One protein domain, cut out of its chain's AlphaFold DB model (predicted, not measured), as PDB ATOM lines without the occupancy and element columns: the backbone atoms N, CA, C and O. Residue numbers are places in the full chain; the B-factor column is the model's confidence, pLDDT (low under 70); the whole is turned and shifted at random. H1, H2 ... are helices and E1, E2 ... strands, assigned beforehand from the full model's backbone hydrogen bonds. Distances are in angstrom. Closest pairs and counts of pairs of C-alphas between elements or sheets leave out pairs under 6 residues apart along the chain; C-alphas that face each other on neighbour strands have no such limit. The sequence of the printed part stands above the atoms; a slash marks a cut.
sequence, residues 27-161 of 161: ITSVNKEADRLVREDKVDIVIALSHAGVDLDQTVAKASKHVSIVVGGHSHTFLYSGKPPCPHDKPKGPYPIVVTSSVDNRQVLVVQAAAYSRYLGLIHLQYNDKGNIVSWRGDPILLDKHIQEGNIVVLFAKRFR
ATOM      1  N   ILE A  27      -2.474  32.853  33.185       95.25
ATOM      2  CA  ILE A  27      -1.536  31.920  32.550       95.25
ATOM      3  C   ILE A  27      -0.701  31.213  33.617       95.25
ATOM      4  O   ILE A  27      -0.580  29.984  33.606       95.25
ATOM      5  N   THR A  28      -0.139  31.980  34.548       96.00
ATOM      6  CA  THR A  28       0.688  31.471  35.642       96.00
ATOM      7  C   THR A  28      -0.136  30.597  36.577       96.00
ATOM      8  O   THR A  28       0.286  29.493  36.926       96.00
ATOM      9  N   SER A  29      -1.324  31.061  36.965       96.88
ATOM     10  CA  SER A  29      -2.175  30.363  37.933       96.88
ATOM     11  C   SER A  29      -2.725  29.053  37.370       96.88
ATOM     12  O   SER A  29      -2.624  28.017  38.028       96.88
ATOM     13  N   VAL A  30      -3.232  29.068  36.133       97.56
ATOM     14  CA  VAL A  30      -3.766  27.877  35.455       97.56
ATOM     15  C   VAL A  30      -2.666  26.853  35.215       97.56
ATOM     16  O   VAL A  30      -2.865  25.678  35.514       97.56
ATOM     17  N   ASN A  31      -1.492  27.261  34.719       96.75
ATOM     18  CA  ASN A  31      -0.400  26.310  34.494       96.75
ATOM     19  C   ASN A  31       0.128  25.713  35.798       96.75
ATOM     20  O   ASN A  31       0.421  24.520  35.827       96.75
ATOM     21  N   LYS A  32       0.218  26.505  36.873       97.81
ATOM     22  CA  LYS A  32       0.630  26.004  38.188       97.81
ATOM     23  C   LYS A  32      -0.333  24.937  38.705       97.81
ATOM     24  O   LYS A  32       0.121  23.886  39.150       97.81
ATOM     25  N   GLU A  33      -1.637  25.193  38.642       98.06
ATOM     26  CA  GLU A  33      -2.630  24.228  39.122       98.06
ATOM     27  C   GLU A  33      -2.714  22.997  38.213       98.06
ATOM     28  O   GLU A  33      -2.762  21.874  38.703       98.06
ATOM     29  N   ALA A  34      -2.636  23.172  36.892       97.50
ATOM     30  CA  ALA A  34      -2.603  22.052  35.956       97.50
ATOM     31  C   ALA A  34      -1.368  21.155  36.173       97.50
ATOM     32  O   ALA A  34      -1.486  19.932  36.165       97.50
ATOM     33  N   ASP A  35      -0.195  21.749  36.426       97.56
ATOM     34  CA  ASP A  35       1.022  21.027  36.824       97.56
ATOM     35  C   ASP A  35       0.807  20.226  38.118       97.56
ATOM     36  O   ASP A  35       1.247  19.076  38.206       97.56
ATOM     37  N   ARG A  36       0.148  20.825  39.120       98.19
ATOM     38  CA  ARG A  36      -0.160  20.182  40.405       98.19
ATOM     39  C   ARG A  36      -1.067  18.968  40.204       98.19
ATOM     40  O   ARG A  36      -0.699  17.870  40.610       98.19
ATOM     41  N   LEU A  37      -2.191  19.148  39.508       98.00
ATOM     42  CA  LEU A  37      -3.158  18.088  39.206       98.00
ATOM     43  C   LEU A  37      -2.493  16.886  38.515       98.00
ATOM     44  O   LEU A  37      -2.715  15.739  38.896       98.00
ATOM     45  N   VAL A  38      -1.636  17.124  37.519       96.06
ATOM     46  CA  VAL A  38      -0.956  16.038  36.793       96.06
ATOM     47  C   VAL A  38       0.097  15.345  37.667       96.06
ATOM     48  O   VAL A  38       0.218  14.118  37.656       96.06
ATOM     49  N   ARG A  39       0.897  16.102  38.430       97.12
ATOM     50  CA  ARG A  39       2.013  15.527  39.202       97.12
ATOM     51  C   ARG A  39       1.569  14.849  40.487       97.12
ATOM     52  O   ARG A  39       2.123  13.797  40.811       97.12
ATOM     53  N   GLU A  40       0.636  15.448  41.206       98.00
ATOM     54  CA  GLU A  40       0.197  15.002  42.528       98.00
ATOM     55  C   GLU A  40      -1.002  14.067  42.406       98.00
ATOM     56  O   GLU A  40      -0.930  12.927  42.861       98.00
ATOM     57  N   ASP A  41      -2.042  14.507  41.694       97.31
ATOM     58  CA  ASP A  41      -3.324  13.796  41.618       97.31
ATOM     59  C   ASP A  41      -3.373  12.783  40.459       97.31
ATOM     60  O   ASP A  41      -4.334  12.027  40.330       97.31
ATOM     61  N   LYS A  42      -2.315  12.734  39.634       96.00
ATOM     62  CA  LYS A  42      -2.148  11.803  38.504       96.00
ATOM     63  C   LYS A  42      -3.306  11.855  37.505       96.00
ATOM     64  O   LYS A  42      -3.692  10.826  36.958       96.00
ATOM     65  N   VAL A  43      -3.860  13.045  37.264       95.19
ATOM     66  CA  VAL A  43      -4.918  13.214  36.261       95.19
ATOM     67  C   VAL A  43      -4.340  13.227  34.847       95.19
ATOM     68  O   VAL A  43      -3.322  13.871  34.588       95.19
ATOM     69  N   ASP A  44      -5.033  12.573  33.920       92.62
ATOM     70  CA  ASP A  44      -4.644  12.536  32.504       92.62
ATOM     71  C   ASP A  44      -5.272  13.670  31.684       92.62
ATOM     72  O   ASP A  44      -4.748  14.068  30.645       92.62
ATOM     73  N   ILE A  45      -6.414  14.198  32.140       95.56
ATOM     74  CA  ILE A  45      -7.208  15.191  31.415       95.56
ATOM     75  C   ILE A  45      -7.413  16.414  32.300       95.56
ATOM     76  O   ILE A  45      -8.037  16.338  33.358       95.56
ATOM     77  N   VAL A  46      -6.942  17.564  31.820       97.31
ATOM     78  CA  VAL A  46      -7.179  18.863  32.456       97.31
ATOM     79  C   VAL A  46      -8.048  19.724  31.546       97.31
ATOM     80  O   VAL A  46      -7.738  19.917  30.364       97.31
ATOM     81  N   ILE A  47      -9.134  20.246  32.114       98.00
ATOM     82  CA  ILE A  47     -10.077  21.169  31.474       98.00
ATOM     83  C   ILE A  47     -10.015  22.493  32.232       98.00
ATOM     84  O   ILE A  47     -10.236  22.518  33.442       98.00
ATOM     85  N   ALA A  48      -9.741  23.590  31.530       98.19
ATOM     86  CA  ALA A  48      -9.815  24.924  32.112       98.19
ATOM     87  C   ALA A  48     -11.213  25.505  31.874       98.19
ATOM     88  O   ALA A  48     -11.584  25.787  30.738       98.19
ATOM     89  N   LEU A  49     -11.990  25.691  32.940       98.25
ATOM     90  CA  LEU A  49     -13.245  26.439  32.888       98.25
ATOM     91  C   LEU A  49     -12.951  27.910  33.201       98.25
ATOM     92  O   LEU A  49     -12.436  28.221  34.273       98.25
ATOM     93  N   SER A  50     -13.246  28.799  32.257       96.62
ATOM     94  CA  SER A  50     -12.782  30.184  32.248       96.62
ATOM     95  C   SER A  50     -13.928  31.181  32.074       96.62
ATOM     96  O   SER A  50     -14.949  30.906  31.440       96.62
ATOM     97  N   HIS A  51     -13.727  32.382  32.610       96.56
ATOM     98  CA  HIS A  51     -14.546  33.562  32.345       96.56
ATOM     99  C   HIS A  51     -13.652  34.775  32.023       96.56
ATOM    100  O   HIS A  51     -13.914  35.885  32.470       96.56
ATOM    101  N   ALA A  52     -12.565  34.546  31.283       95.00
ATOM    102  CA  ALA A  52     -11.555  35.559  30.967       95.00
ATOM    103  C   ALA A  52     -11.790  36.272  29.618       95.00
ATOM    104  O   ALA A  52     -11.251  37.349  29.371       95.00
ATOM    105  N   GLY A  53     -12.618  35.690  28.747       97.38
ATOM    106  CA  GLY A  53     -12.831  36.163  27.380       97.38
ATOM    107  C   GLY A  53     -11.984  35.389  26.374       97.38
ATOM    108  O   GLY A  53     -10.872  34.958  26.672       97.38
ATOM    109  N   VAL A  54     -12.511  35.227  25.157       98.12
ATOM    110  CA  VAL A  54     -11.961  34.298  24.153       98.12
ATOM    111  C   VAL A  54     -10.506  34.591  23.757       98.12
ATOM    112  O   VAL A  54      -9.769  33.674  23.400       98.12
ATOM    113  N   ASP A  55     -10.065  35.848  23.820       97.75
ATOM    114  CA  ASP A  55      -8.692  36.229  23.465       97.75
ATOM    115  C   ASP A  55      -7.686  35.785  24.538       97.75
ATOM    116  O   ASP A  55      -6.633  35.212  24.228       97.75
ATOM    117  N   LEU A  56      -8.034  35.968  25.814       97.62
ATOM    118  CA  LEU A  56      -7.221  35.479  26.924       97.62
ATOM    119  C   LEU A  56      -7.304  33.951  27.028       97.62
ATOM    120  O   LEU A  56      -6.280  33.307  27.238       97.62
ATOM    121  N   ASP A  57      -8.465  33.352  26.746       98.44
ATOM    122  CA  ASP A  57      -8.627  31.894  26.660       98.44
ATOM    123  C   ASP A  57      -7.672  31.277  25.618       98.44
ATOM    124  O   ASP A  57      -7.000  30.281  25.896       98.44
ATOM    125  N   GLN A  58      -7.548  31.890  24.434       98.56
ATOM    126  CA  GLN A  58      -6.585  31.469  23.406       98.56
ATOM    127  C   GLN A  58      -5.132  31.661  23.853       98.56
ATOM    128  O   GLN A  58      -4.273  30.835  23.538       98.56
ATOM    129  N   THR A  59      -4.846  32.722  24.608       98.31
ATOM    130  CA  THR A  59      -3.504  32.976  25.148       98.31
ATOM    131  C   THR A  59      -3.123  31.928  26.198       98.31
ATOM    132  O   THR A  59      -2.028  31.366  26.131       98.31
ATOM    133  N   VAL A  60      -4.042  31.586  27.106       97.88
ATOM    134  CA  VAL A  60      -3.882  30.493  28.078       97.88
ATOM    135  C   VAL A  60      -3.690  29.164  27.356       97.88
ATOM    136  O   VAL A  60      -2.753  28.437  27.675       97.88
ATOM    137  N   ALA A  61      -4.512  28.864  26.348       98.19
ATOM    138  CA  ALA A  61      -4.384  27.654  25.539       98.19
ATOM    139  C   ALA A  61      -3.003  27.555  24.866       98.19
ATOM    140  O   ALA A  61      -2.350  26.512  24.942       98.19
ATOM    141  N   LYS A  62      -2.518  28.656  24.279       98.38
ATOM    142  CA  LYS A  62      -1.198  28.734  23.639       98.38
ATOM    143  C   LYS A  62      -0.051  28.542  24.632       98.38
ATOM    144  O   LYS A  62       0.937  27.898  24.301       98.38
ATOM    145  N   ALA A  63      -0.164  29.089  25.836       97.75
ATOM    146  CA  ALA A  63       0.858  28.980  26.872       97.75
ATOM    147  C   ALA A  63       0.701  27.728  27.756       97.75
ATOM    148  O   ALA A  63       1.420  27.586  28.746       97.75
ATOM    149  N   SER A  64      -0.252  26.841  27.456       94.06
ATOM    150  CA  SER A  64      -0.575  25.740  28.353       94.06
ATOM    151  C   SER A  64       0.316  24.524  28.151       94.06
ATOM    152  O   SER A  64       0.453  24.005  27.038       94.06
ATOM    153  N   LYS A  65       0.793  23.969  29.264       91.75
ATOM    154  CA  LYS A  65       1.498  22.684  29.290       91.75
ATOM    155  C   LYS A  65       0.574  21.466  29.385       91.75
ATOM    156  O   LYS A  65       0.828  20.468  28.729       91.75
ATOM    157  N   HIS A  66      -0.503  21.545  30.169       95.62
ATOM    158  CA  HIS A  66      -1.338  20.375  30.494       95.62
ATOM    159  C   HIS A  66      -2.833  20.524  30.156       95.62
ATOM    160  O   HIS A  66      -3.546  19.526  30.106       95.62
ATOM    161  N   VAL A  67      -3.336  21.734  29.887       97.31
ATOM    162  CA  VAL A  67      -4.767  21.968  29.604       97.31
ATOM    163  C   VAL A  67      -5.128  21.470  28.216       97.31
ATOM    164  O   VAL A  67      -4.622  22.001  27.231       97.31
ATOM    165  N   SER A  68      -6.031  20.498  28.123       96.75
ATOM    166  CA  SER A  68      -6.498  19.919  26.854       96.75
ATOM    167  C   SER A  68      -7.537  20.791  26.137       96.75
ATOM    168  O   SER A  68      -7.523  20.905  24.912       96.75
ATOM    169  N   ILE A  69      -8.408  21.445  26.903       98.50
ATOM    170  CA  ILE A  69      -9.469  22.317  26.399       98.50
ATOM    171  C   ILE A  69      -9.753  23.445  27.394       98.50
ATOM    172  O   ILE A  69      -9.742  23.234  28.609       98.50
ATOM    173  N   VAL A  70     -10.032  24.634  26.861       98.69
ATOM    174  CA  VAL A  70     -10.550  25.793  27.589       98.69
ATOM    175  C   VAL A  70     -12.028  25.978  27.240       98.69
ATOM    176  O   VAL A  70     -12.389  26.149  26.074       98.69
ATOM    177  N   VAL A  71     -12.889  25.947  28.253       98.62
ATOM    178  CA  VAL A  71     -14.321  26.243  28.148       98.62
ATOM    179  C   VAL A  71     -14.535  27.649  28.697       98.62
ATOM    180  O   VAL A  71     -14.462  27.856  29.904       98.62
ATOM    181  N   GLY A  72     -14.722  28.620  27.809       97.88
ATOM    182  CA  GLY A  72     -14.684  30.045  28.135       97.88
ATOM    183  C   GLY A  72     -16.046  30.725  28.304       97.88
ATOM    184  O   GLY A  72     -17.107  30.147  28.061       97.88
ATOM    185  N   GLY A  73     -15.988  32.015  28.645       95.56
ATOM    186  CA  GLY A  73     -17.130  32.925  28.773       95.56
ATOM    187  C   GLY A  73     -16.716  34.399  28.655       95.56
ATOM    188  O   GLY A  73     -15.742  34.716  27.982       95.56
ATOM    189  N   HIS A  74     -17.434  35.307  29.325       96.75
ATOM    190  CA  HIS A  74     -17.182  36.761  29.388       96.75
ATOM    191  C   HIS A  74     -17.407  37.550  28.090       96.75
ATOM    192  O   HIS A  74     -18.243  38.446  28.047       96.75
ATOM    193  N   SER A  75     -16.727  37.197  27.001       94.88
ATOM    194  CA  SER A  75     -16.777  37.933  25.730       94.88
ATOM    195  C   SER A  75     -18.041  37.675  24.900       94.88
ATOM    196  O   SER A  75     -18.193  38.244  23.820       94.88
ATOM    197  N   HIS A  76     -18.942  36.812  25.388       96.12
ATOM    198  CA  HIS A  76     -20.170  36.396  24.699       96.12
ATOM    199  C   HIS A  76     -19.904  35.865  23.279       96.12
ATOM    200  O   HIS A  76     -20.717  36.041  22.366       96.12
ATOM    201  N   THR A  77     -18.750  35.230  23.059       97.19
ATOM    202  CA  THR A  77     -18.304  34.860  21.720       97.19
ATOM    203  C   THR A  77     -19.135  33.693  21.197       97.19
ATOM    204  O   THR A  77     -19.175  32.610  21.781       97.19
ATOM    205  N   PHE A  78     -19.811  33.914  20.070       97.94
ATOM    206  CA  PHE A  78     -20.487  32.851  19.339       97.94
ATOM    207  C   PHE A  78     -19.498  32.187  18.381       97.94
ATOM    208  O   PHE A  78     -19.001  32.830  17.456       97.94
ATOM    209  N   LEU A  79     -19.208  30.911  18.614       98.19
ATOM    210  CA  LEU A  79     -18.376  30.077  17.753       98.19
ATOM    211  C   LEU A  79     -19.266  29.024  17.098       98.19
ATOM    212  O   LEU A  79     -20.116  28.444  17.769       98.19
ATOM    213  N   TYR A  80     -19.092  28.788  15.802       98.06
ATOM    214  CA  TYR A  80     -19.897  27.813  15.064       98.06
ATOM    215  C   TYR A  80     -19.168  27.369  13.800       98.06
ATOM    216  O   TYR A  80     -18.590  28.205  13.099       98.06
ATOM    217  N   SER A  81     -19.221  26.080  13.480       95.06
ATOM    218  CA  SER A  81     -18.665  25.546  12.238       95.06
ATOM    219  C   SER A  81     -19.772  25.376  11.190       95.06
ATOM    220  O   SER A  81     -20.780  24.716  11.410       95.06
ATOM    221  N   GLY A  82     -19.609  25.989  10.014       92.31
ATOM    222  CA  GLY A  82     -20.603  25.918   8.935       92.31
ATOM    223  C   GLY A  82     -21.714  26.973   9.037       92.31
ATOM    224  O   GLY A  82     -21.461  28.122   9.398       92.31
ATOM    225  N   LYS A  83     -22.943  26.613   8.639       94.31
ATOM    226  CA  LYS A  83     -24.082  27.545   8.604       94.31
ATOM    227  C   LYS A  83     -24.770  27.587   9.978       94.31
ATOM    228  O   LYS A  83     -25.325  26.565  10.373       94.31
ATOM    229  N   PRO A  84     -24.804  28.741  10.671       94.62
ATOM    230  CA  PRO A  84     -25.469  28.846  11.964       94.62
ATOM    231  C   PRO A  84     -26.987  28.631  11.830       94.62
ATOM    232  O   PRO A  84     -27.572  28.982  10.797       94.62
ATOM    233  N   PRO A  85     -27.650  28.095  12.869       93.56
ATOM    234  CA  PRO A  85     -29.077  27.777  12.826       93.56
ATOM    235  C   PRO A  85     -29.955  29.033  12.771       93.56
ATOM    236  O   PRO A  85     -31.021  29.015  12.159       93.56
ATOM    237  N   CYS A  86     -29.502  30.148  13.356       91.81
ATOM    238  CA  CYS A  86     -30.168  31.439  13.233       91.81
ATOM    239  C   CYS A  86     -29.443  32.333  12.205       91.81
ATOM    240  O   CYS A  86     -28.272  32.650  12.415       91.81
ATOM    241  N   PRO A  87     -30.116  32.815  11.137       88.31
ATOM    242  CA  PRO A  87     -29.485  33.623  10.083       88.31
ATOM    243  C   PRO A  87     -28.856  34.943  10.546       88.31
ATOM    244  O   PRO A  87     -28.011  35.500   9.846       88.31
ATOM    245  N   HIS A  88     -29.291  35.470  11.691       90.44
ATOM    246  CA  HIS A  88     -28.806  36.742  12.228       90.44
ATOM    247  C   HIS A  88     -27.609  36.581  13.173       90.44
ATOM    248  O   HIS A  88     -26.913  37.563  13.435       90.44
ATOM    249  N   ASP A  89     -27.347  35.362  13.649       93.00
ATOM    250  CA  ASP A  89     -26.221  35.085  14.532       93.00
ATOM    251  C   ASP A  89     -24.948  34.941  13.687       93.00
ATOM    252  O   ASP A  89     -24.893  34.165  12.734       93.00
ATOM    253  N   LYS A  90     -23.920  35.733  14.014       95.25
ATOM    254  CA  LYS A  90     -22.666  35.811  13.249       95.25
ATOM    255  C   LYS A  90     -21.536  35.128  14.024       95.25
ATOM    256  O   LYS A  90     -21.069  35.718  15.003       95.25
ATOM    257  N   PRO A  91     -21.087  33.928  13.609       97.12
ATOM    258  CA  PRO A  91     -19.953  33.265  14.238       97.12
ATOM    259  C   PRO A  91     -18.702  34.142  14.161       97.12
ATOM    260  O   PRO A  91     -18.430  34.779  13.143       97.12
ATOM    261  N   LYS A  92     -17.937  34.178  15.250       97.38
ATOM    262  CA  LYS A  92     -16.645  34.872  15.348       97.38
ATOM    263  C   LYS A  92     -15.459  33.966  15.013       97.38
ATOM    264  O   LYS A  92     -14.343  34.452  14.888       97.38
ATOM    265  N   GLY A  93     -15.715  32.675  14.850       97.12
ATOM    266  CA  GLY A  93     -14.735  31.656  14.517       97.12
ATOM    267  C   GLY A  93     -15.382  30.271  14.478       97.12
ATOM    268  O   GLY A  93     -16.575  30.148  14.788       97.12
ATOM    269  N   PRO A  94     -14.610  29.240  14.101       97.88
ATOM    270  CA  PRO A  94     -15.073  27.861  14.142       97.88
ATOM    271  C   PRO A  94     -15.321  27.418  15.584       97.88
ATOM    272  O   PRO A  94     -14.713  27.931  16.525       97.88
ATOM    273  N   TYR A  95     -16.201  26.436  15.749       98.19
ATOM    274  CA  TYR A  95     -16.340  25.701  16.999       98.19
ATOM    275  C   TYR A  95     -15.718  24.307  16.824       98.19
ATOM    276  O   TYR A  95     -16.171  23.564  15.947       98.19
ATOM    277  N   PRO A  96     -14.707  23.924  17.628       98.56
ATOM    278  CA  PRO A  96     -13.891  24.769  18.512       98.56
ATOM    279  C   PRO A  96     -12.891  25.650  17.736       98.56
ATOM    280  O   PRO A  96     -12.563  25.371  16.580       98.56
ATOM    281  N   ILE A  97     -12.320  26.656  18.406       98.56
ATOM    282  CA  ILE A  97     -11.050  27.253  17.973       98.56
ATOM    283  C   ILE A  97      -9.931  26.280  18.354       98.56
ATOM    284  O   ILE A  97      -9.880  25.796  19.484       98.56
ATOM    285  N   VAL A  98      -9.024  26.003  17.418       98.25
ATOM    286  CA  VAL A  98      -7.874  25.119  17.636       98.25
ATOM    287  C   VAL A  98      -6.624  25.972  17.801       98.25
ATOM    288  O   VAL A  98      -6.228  26.681  16.875       98.25
ATOM    289  N   VAL A  99      -5.994  25.895  18.969       98.38
ATOM    290  CA  VAL A  99      -4.772  26.633  19.299       98.38
ATOM    291  C   VAL A  99      -3.612  25.654  19.434       98.38
ATOM    292  O   VAL A  99      -3.701  24.680  20.175       98.38
ATOM    293  N   THR A 100      -2.502  25.912  18.746       97.69
ATOM    294  CA  THR A 100      -1.261  25.150  18.948       97.69
ATOM    295  C   THR A 100      -0.495  25.727  20.136       97.69
ATOM    296  O   THR A 100      -0.138  26.909  20.120       97.69
ATOM    297  N   SER A 101      -0.234  24.908  21.156       96.69
ATOM    298  CA  SER A 101       0.579  25.308  22.308       96.69
ATOM    299  C   SER A 101       2.017  25.607  21.885       96.69
ATOM    300  O   SER A 101       2.640  24.821  21.174       96.69
ATOM    301  N   SER A 102       2.580  26.720  22.354       96.69
ATOM    302  CA  SER A 102       3.995  27.047  22.153       96.69
ATOM    303  C   SER A 102       4.934  26.269  23.079       96.69
ATOM    304  O   SER A 102       6.146  26.408  22.952       96.69
ATOM    305  N   VAL A 103       4.399  25.488  24.026       94.94
ATOM    306  CA  VAL A 103       5.191  24.712  24.993       94.94
ATOM    307  C   VAL A 103       5.633  23.373  24.401       94.94
ATOM    308  O   VAL A 103       6.789  22.986  24.547       94.94
ATOM    309  N   ASP A 104       4.720  22.665  23.736       91.88
ATOM    310  CA  ASP A 104       4.921  21.283  23.272       91.88
ATOM    311  C   ASP A 104       4.273  20.985  21.905       91.88
ATOM    312  O   ASP A 104       4.260  19.838  21.460       91.88
ATOM    313  N   ASN A 105       3.767  22.012  21.210       93.81
ATOM    314  CA  ASN A 105       3.091  21.923  19.910       93.81
ATOM    315  C   ASN A 105       1.805  21.080  19.885       93.81
ATOM    316  O   ASN A 105       1.301  20.778  18.799       93.81
ATOM    317  N   ARG A 106       1.229  20.714  21.036       92.62
ATOM    318  CA  ARG A 106      -0.065  20.019  21.056       92.62
ATOM    319  C   ARG A 106      -1.214  20.969  20.725       92.62
ATOM    320  O   ARG A 106      -1.133  22.179  20.937       92.62
ATOM    321  N   GLN A 107      -2.312  20.402  20.239       95.62
ATOM    322  CA  GLN A 107      -3.543  21.147  19.999       95.62
ATOM    323  C   GLN A 107      -4.334  21.291  21.301       95.62
ATOM    324  O   GLN A 107      -4.586  20.311  22.001       95.62
ATOM    325  N   VAL A 108      -4.730  22.523  21.604       97.81
ATOM    326  CA  VAL A 108      -5.603  22.892  22.716       97.81
ATOM    327  C   VAL A 108      -6.857  23.518  22.133       97.81
ATOM    328  O   VAL A 108      -6.786  24.436  21.313       97.81
ATOM    329  N   LEU A 109      -8.014  23.002  22.530       98.62
ATOM    330  CA  LEU A 109      -9.292  23.491  22.024       98.62
ATOM    331  C   LEU A 109      -9.790  24.654  22.881       98.62
ATOM    332  O   LEU A 109      -9.626  24.641  24.098       98.62
ATOM    333  N   VAL A 110     -10.435  25.638  22.264       98.75
ATOM    334  CA  VAL A 110     -11.133  26.722  22.962       98.75
ATOM    335  C   VAL A 110     -12.577  26.767  22.476       98.75
ATOM    336  O   VAL A 110     -12.836  26.826  21.270       98.75
ATOM    337  N   VAL A 111     -13.524  26.731  23.413       98.69
ATOM    338  CA  VAL A 111     -14.963  26.765  23.126       98.69
ATOM    339  C   VAL A 111     -15.668  27.860  23.916       98.69
ATOM    340  O   VAL A 111     -15.368  28.093  25.083       98.69
ATOM    341  N   GLN A 112     -16.657  28.489  23.284       98.38
ATOM    342  CA  GLN A 112     -17.648  29.372  23.904       98.38
ATOM    343  C   GLN A 112     -19.001  29.172  23.209       98.38
ATOM    344  O   GLN A 112     -19.055  28.750  22.052       98.38
ATOM    345  N   ALA A 113     -20.094  29.462  23.917       97.00
ATOM    346  CA  ALA A 113     -21.463  29.235  23.449       97.00
ATOM    347  C   ALA A 113     -22.329  30.507  23.531       97.00
ATOM    348  O   ALA A 113     -23.461  30.469  24.009       97.00
ATOM    349  N   ALA A 114     -21.800  31.639  23.053       96.12
ATOM    350  CA  ALA A 114     -22.480  32.937  23.090       96.12
ATOM    351  C   ALA A 114     -22.891  33.353  24.521       96.12
ATOM    352  O   ALA A 114     -22.068  33.310  25.435       96.12
ATOM    353  N   ALA A 115     -24.131  33.817  24.712       94.06
ATOM    354  CA  ALA A 115     -24.638  34.337  25.979       94.06
ATOM    355  C   ALA A 115     -26.146  34.100  26.151       94.06
ATOM    356  O   ALA A 115     -26.838  33.648  25.233       94.06
ATOM    357  N   TYR A 116     -26.645  34.445  27.344       94.25
ATOM    358  CA  TYR A 116     -28.069  34.441  27.708       94.25
ATOM    359  C   TYR A 116     -28.757  33.082  27.569       94.25
ATOM    360  O   TYR A 116     -29.968  33.016  27.370       94.25
ATOM    361  N   SER A 117     -27.974  32.001  27.633       92.00
ATOM    362  CA  SER A 117     -28.464  30.635  27.445       92.00
ATOM    363  C   SER A 117     -29.224  30.450  26.124       92.00
ATOM    364  O   SER A 117     -30.075  29.577  26.017       92.00
ATOM    365  N   ARG A 118     -28.933  31.269  25.101       93.81
ATOM    366  CA  ARG A 118     -29.513  31.108  23.760       93.81
ATOM    367  C   ARG A 118     -29.002  29.836  23.087       93.81
ATOM    368  O   ARG A 118     -29.723  29.215  22.315       93.81
ATOM    369  N   TYR A 119     -27.760  29.469  23.385       96.75
ATOM    370  CA  TYR A 119     -27.116  28.267  22.888       96.75
ATOM    371  C   TYR A 119     -26.587  27.421  24.047       96.75
ATOM    372  O   TYR A 119     -26.066  27.952  25.026       96.75
ATOM    373  N   LEU A 120     -26.675  26.100  23.905       97.19
ATOM    374  CA  LEU A 120     -26.005  25.119  24.751       97.19
ATOM    375  C   LEU A 120     -24.757  24.615  24.022       97.19
ATOM    376  O   LEU A 120     -24.870  23.981  22.978       97.19
ATOM    377  N   GLY A 121     -23.564  24.879  24.556       97.44
ATOM    378  CA  GLY A 121     -22.327  24.344  23.983       97.44
ATOM    379  C   GLY A 121     -22.293  22.815  24.047       97.44
ATOM    380  O   GLY A 121     -22.472  22.250  25.125       97.44
ATOM    381  N   LEU A 122     -22.042  22.154  22.913       97.69
ATOM    382  CA  LEU A 122     -21.870  20.705  22.835       97.69
ATOM    383  C   LEU A 122     -20.570  20.379  22.101       97.69
ATOM    384  O   LEU A 122     -20.428  20.674  20.917       97.69
ATOM    385  N   ILE A 123     -19.652  19.696  22.784       98.12
ATOM    386  CA  ILE A 123     -18.430  19.168  22.184       98.12
ATOM    387  C   ILE A 123     -18.202  17.726  22.634       98.12
ATOM    388  O   ILE A 123     -18.279  17.400  23.814       98.12
ATOM    389  N   HIS A 124     -17.939  16.852  21.670       98.06
ATOM    390  CA  HIS A 124     -17.546  15.466  21.878       98.06
ATOM    391  C   HIS A 124     -16.051  15.368  21.605       98.06
ATOM    392  O   HIS A 124     -15.608  15.735  20.517       98.06
ATOM    393  N   LEU A 125     -15.298  14.856  22.572       98.06
ATOM    394  CA  LEU A 125     -13.847  14.716  22.502       98.06
ATOM    395  C   LEU A 125     -13.470  13.238  22.551       98.06
ATOM    396  O   LEU A 125     -14.035  12.478  23.337       98.06
ATOM    397  N   GLN A 126     -12.508  12.837  21.727       97.69
ATOM    398  CA  GLN A 126     -11.846  11.542  21.843       97.69
ATOM    399  C   GLN A 126     -10.428  11.759  22.346       97.69
ATOM    400  O   GLN A 126      -9.661  12.510  21.742       97.69
ATOM    401  N   TYR A 127     -10.094  11.075  23.433       95.88
ATOM    402  CA  TYR A 127      -8.769  11.078  24.032       95.88
ATOM    403  C   TYR A 127      -8.062   9.755  23.734       95.88
ATOM    404  O   TYR A 127      -8.710   8.714  23.634       95.88
ATOM    405  N   ASN A 128      -6.739   9.796  23.586       93.12
ATOM    406  CA  ASN A 128      -5.908   8.592  23.608       93.12
ATOM    407  C   ASN A 128      -5.467   8.239  25.037       93.12
ATOM    408  O   ASN A 128      -5.648   9.028  25.964       93.12
ATOM    409  N   ASP A 129      -4.804   7.092  25.193       91.44
ATOM    410  CA  ASP A 129      -4.309   6.573  26.483       91.44
ATOM    411  C   ASP A 129      -3.276   7.479  27.180       91.44
ATOM    412  O   ASP A 129      -2.871   7.217  28.306       91.44
ATOM    413  N   LYS A 130      -2.814   8.538  26.506       86.81
ATOM    414  CA  LYS A 130      -1.888   9.542  27.046       86.81
ATOM    415  C   LYS A 130      -2.597  10.848  27.427       86.81
ATOM    416  O   LYS A 130      -1.921  11.862  27.588       86.81
ATOM    417  N   GLY A 131      -3.931  10.868  27.454       88.19
ATOM    418  CA  GLY A 131      -4.717  12.060  27.786       88.19
ATOM    419  C   GLY A 131      -4.721  13.149  26.706       88.19
ATOM    420  O   GLY A 131      -5.147  14.273  26.966       88.19
ATOM    421  N   ASN A 132      -4.285  12.851  25.476       91.00
ATOM    422  CA  ASN A 132      -4.294  13.822  24.375       91.00
ATOM    423  C   ASN A 132      -5.554  13.682  23.523       91.00
ATOM    424  O   ASN A 132      -5.952  12.567  23.182       91.00
ATOM    425  N   ILE A 133      -6.129  14.815  23.116       95.69
ATOM    426  CA  ILE A 133      -7.260  14.847  22.186       95.69
ATOM    427  C   ILE A 133      -6.776  14.413  20.797       95.69
ATOM    428  O   ILE A 133      -5.833  14.988  20.257       95.69
ATOM    429  N   VAL A 134      -7.437  13.414  20.215       95.81
ATOM    430  CA  VAL A 134      -7.149  12.897  18.864       95.81
ATOM    431  C   VAL A 134      -8.242  13.223  17.852       95.81
ATOM    432  O   VAL A 134      -7.983  13.233  16.652       95.81
ATOM    433  N   SER A 135      -9.464  13.501  18.313       97.62
ATOM    434  CA  SER A 135     -10.540  14.008  17.465       97.62
ATOM    435  C   SER A 135     -11.587  14.757  18.287       97.62
ATOM    436  O   SER A 135     -11.723  14.552  19.498       97.62
ATOM    437  N   TRP A 136     -12.336  15.634  17.620       97.94
ATOM    438  CA  TRP A 136     -13.456  16.356  18.208       97.94
ATOM    439  C   TRP A 136     -14.572  16.562  17.187       97.94
ATOM    440  O   TRP A 136     -14.339  16.612  15.980       97.94
ATOM    441  N   ARG A 137     -15.800  16.696  17.685       97.25
ATOM    442  CA  ARG A 137     -16.972  17.098  16.898       97.25
ATOM    443  C   ARG A 137     -18.010  17.772  17.781       97.25
ATOM    444  O   ARG A 137     -18.070  17.493  18.976       97.25
ATOM    445  N   GLY A 138     -18.874  18.575  17.183       96.12
ATOM    446  CA  GLY A 138     -19.978  19.232  17.875       96.12
ATOM    447  C   GLY A 138     -20.050  20.709  17.528       96.12
ATOM    448  O   GLY A 138     -19.113  21.257  16.959       96.12
ATOM    449  N   ASP A 139     -21.172  21.315  17.889       96.69
ATOM    450  CA  ASP A 139     -21.486  22.722  17.692       96.69
ATOM    451  C   ASP A 139     -22.482  23.149  18.785       96.69
ATOM    452  O   ASP A 139     -23.194  22.299  19.335       96.69
ATOM    453  N   PRO A 140     -22.592  24.448  19.107       97.44
ATOM    454  CA  PRO A 140     -23.614  24.922  20.028       97.44
ATOM    455  C   PRO A 140     -25.037  24.625  19.528       97.44
ATOM    456  O   PRO A 140     -25.407  24.951  18.401       97.44
ATOM    457  N   ILE A 141     -25.870  24.053  20.394       96.56
ATOM    458  CA  ILE A 141     -27.278  23.757  20.124       96.56
ATOM    459  C   ILE A 141     -28.109  25.006  20.408       96.56
ATOM    460  O   ILE A 141     -28.087  25.513  21.528       96.56
ATOM    461  N   LEU A 142     -28.863  25.491  19.418       95.88
ATOM    462  CA  LEU A 142     -29.822  26.578  19.617       95.88
ATOM    463  C   LEU A 142     -30.958  26.104  20.534       95.88
ATOM    464  O   LEU A 142     -31.651  25.139  20.214       95.88
ATOM    465  N   LEU A 143     -31.157  26.800  21.652       94.62
ATOM    466  CA  LEU A 143     -32.284  26.569  22.549       94.62
ATOM    467  C   LEU A 143     -33.474  27.409  22.079       94.62
ATOM    468  O   LEU A 143     -33.641  28.563  22.474       94.62
ATOM    469  N   ASP A 144     -34.277  26.838  21.183       91.06
ATOM    470  CA  ASP A 144     -35.504  27.450  20.678       91.06
ATOM    471  C   ASP A 144     -36.760  26.664  21.088       91.06
ATOM    472  O   ASP A 144     -36.716  25.694  21.843       91.06
ATOM    473  N   LYS A 145     -37.909  27.098  20.564       89.88
ATOM    474  CA  LYS A 145     -39.227  26.505  20.829       89.88
ATOM    475  C   LYS A 145     -39.363  25.028  20.428       89.88
ATOM    476  O   LYS A 145     -40.378  24.420  20.758       89.88
ATOM    477  N   HIS A 146     -38.422  24.474  19.665       90.31
ATOM    478  CA  HIS A 146     -38.427  23.067  19.276       90.31
ATOM    479  C   HIS A 146     -37.827  22.161  20.359       90.31
ATOM    480  O   HIS A 146     -38.006  20.946  20.292       90.31
ATOM    481  N   ILE A 147     -37.175  22.731  21.379       89.50
ATOM    482  CA  ILE A 147     -36.707  22.005  22.559       89.50
ATOM    483  C   ILE A 147     -37.738  22.162  23.678       89.50
ATOM    484  O   ILE A 147     -38.045  23.267  24.119       89.50
ATOM    485  N   GLN A 148     -38.287  21.036  24.136       89.00
ATOM    486  CA  GLN A 148     -39.296  21.031  25.189       89.00
ATOM    487  C   GLN A 148     -38.690  21.441  26.536       89.00
ATOM    488  O   GLN A 148     -37.712  20.856  27.002       89.00
ATOM    489  N   GLU A 149     -39.318  22.414  27.196       87.50
ATOM    490  CA  GLU A 149     -38.961  22.796  28.560       87.50
ATOM    491  C   GLU A 149     -39.292  21.664  29.548       87.50
ATOM    492  O   GLU A 149     -40.354  21.039  29.484       87.50
ATOM    493  N   GLY A 150     -38.399  21.407  30.506       83.94
ATOM    494  CA  GLY A 150     -38.640  20.406  31.543       83.94
ATOM    495  C   GLY A 150     -39.771  20.835  32.481       83.94
ATOM    496  O   GLY A 150     -39.657  21.856  33.155       83.94
ATOM    497  N   ASN A 151     -40.836  20.032  32.586       82.19
ATOM    498  CA  ASN A 151     -42.058  20.367  33.337       82.19
ATOM    499  C   ASN A 151     -41.802  20.888  34.765       82.19
ATOM    500  O   ASN A 151     -42.452  21.835  35.204       82.19
ATOM    501  N   ILE A 152     -40.838  20.304  35.488       80.44
ATOM    502  CA  ILE A 152     -40.486  20.732  36.852       80.44
ATOM    503  C   ILE A 152     -39.828  22.119  36.888       80.44
ATOM    504  O   ILE A 152     -40.121  22.915  37.777       80.44
ATOM    505  N   VAL A 153     -39.004  22.442  35.889       81.06
ATOM    506  CA  VAL A 153     -38.348  23.748  35.751       81.06
ATOM    507  C   VAL A 153     -39.385  24.820  35.430       81.06
ATOM    508  O   VAL A 153     -39.364  25.892  36.029       81.06
ATOM    509  N   VAL A 154     -40.349  24.507  34.559       78.94
ATOM    510  CA  VAL A 154     -41.456  25.417  34.220       78.94
ATOM    511  C   VAL A 154     -42.314  25.726  35.442       78.94
ATOM    512  O   VAL A 154     -42.639  26.886  35.696       78.94
ATOM    513  N   LEU A 155     -42.682  24.698  36.211       71.19
ATOM    514  CA  LEU A 155     -43.461  24.863  37.440       71.19
ATOM    515  C   LEU A 155     -42.713  25.723  38.464       71.19
ATOM    516  O   LEU A 155     -43.305  26.633  39.042       71.19
ATOM    517  N   PHE A 156     -41.412  25.482  38.644       81.19
ATOM    518  CA  PHE A 156     -40.579  26.279  39.538       81.19
ATOM    519  C   PHE A 156     -40.474  27.734  39.061       81.19
ATOM    520  O   PHE A 156     -40.749  28.648  39.830       81.19
ATOM    521  N   ALA A 157     -40.183  27.980  37.783       82.00
ATOM    522  CA  ALA A 157     -40.098  29.334  37.234       82.00
ATOM    523  C   ALA A 157     -41.413  30.117  37.393       82.00
ATOM    524  O   ALA A 157     -41.385  31.299  37.722       82.00
ATOM    525  N   LYS A 158     -42.569  29.463  37.220       83.81
ATOM    526  CA  LYS A 158     -43.889  30.075  37.454       83.81
ATOM    527  C   LYS A 158     -44.146  30.420  38.921       83.81
ATOM    528  O   LYS A 158     -44.927  31.320  39.187       83.81
ATOM    529  N   ARG A 159     -43.529  29.707  39.867       86.75
ATOM    530  CA  ARG A 159     -43.712  29.936  41.309       86.75
ATOM    531  C   ARG A 159     -43.008  31.200  41.814       86.75
ATOM    532  O   ARG A 159     -43.456  31.756  42.817       86.75
ATOM    533  N   PHE A 160     -41.916  31.594  41.156       80.19
ATOM    534  CA  PHE A 160     -41.040  32.715  41.532       80.19
ATOM    535  C   PHE A 160     -41.080  33.889  40.540       80.19
ATOM    536  O   PHE A 160     -40.271  34.808  40.648       80.19
ATOM    537  N   ARG A 161     -42.000  33.843  39.574       67.94
ATOM    538  CA  ARG A 161     -42.405  34.986  38.752       67.94
ATOM    539  C   ARG A 161     -43.607  35.665  39.386       67.94
ATOM    540  O   ARG A 161     -43.683  36.901  39.249       67.94
TER     541      ARG A 161
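Overview. This is residues 27 to 161 of the 161 residues of the protein "protein 5NUC-like" of Diaphorina citri (UniProt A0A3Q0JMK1). A small four-stranded sheet, E1 E2 E4 E3, has helix H2 packed over one face, while the hairpin E5 and E6 stands loosely over the other. H1 sits by the E1 edge, and a tail, residues 145 to 161 with H3, sticks out far from this body. The printed part has 135 residues, with three named helices and six named strands in the order H1 E1 H2 E2 E3 E4 E5 E6 H3; the larger sheet is mixed, the smaller antiparallel. The class is mixed, helices and strands, though under half of the residues are in named elements. The whole is only just compact, close to loose, with a radius of gyration of the C-alphas of 17.0 A and spans of 48 by 33 by 27 A.

Along the chain. H1, residues 27 to 39, is 18.0 A long and begins at C-alpha 27 (-1.536, 31.920, 32.550). E1 is residues 46 to 49, H2 54 to 62, E2 67 to 71 and E3 97 to 100. E4, residues 107 to 111, is 13.1 A long. E5 is 124 to 127 and E6 133 to 137. H3, residues 151 to 159, ends at C-alpha 159 (-43.712, 29.936, 41.309).

Arrangement. E1 and E2 are parallel, N 71 to O 48 being 2.8 A. E2 and E4 are parallel, with N 70 to O 109 at 2.8 A. E3 and E4 form a hairpin, N 99 to O 108 at 2.9 A. E1, H2, E2 make a strand-helix-strand unit, two parallel neighbour strands with a helix between, its crossover right-handed. H2 is over E4 at a height over the sheet of 7.9 A; their closest C-alphas, Ala 61 and Val 108, are 5.7 A apart. H1 only grazes the sheet; it only just touches H2, only at their ends, with 3 pairs of C-alphas within 8 A, Ile 27 and Val 60 closest at 5.2 A. In the hairpin E5 and E6, N 124 to O 137 is 2.8 A; Ser 68 of E2 and Ile 133 of E6 have C-alphas 6.9 A apart. In H1, H2 and H3 every O i to N i+4 pair is within hydrogen-bond range.

Size, cuts and confidence. The farthest C-alphas, Asp 104 and Arg 159, are 52.6 A apart. The printed part has no cut. The links E2 to E3, E4 to E5 and E6 to H3 are long; residues 119 to 120 pair antiparallel with 141 to 142. Residue 161 alone has pLDDT under 70.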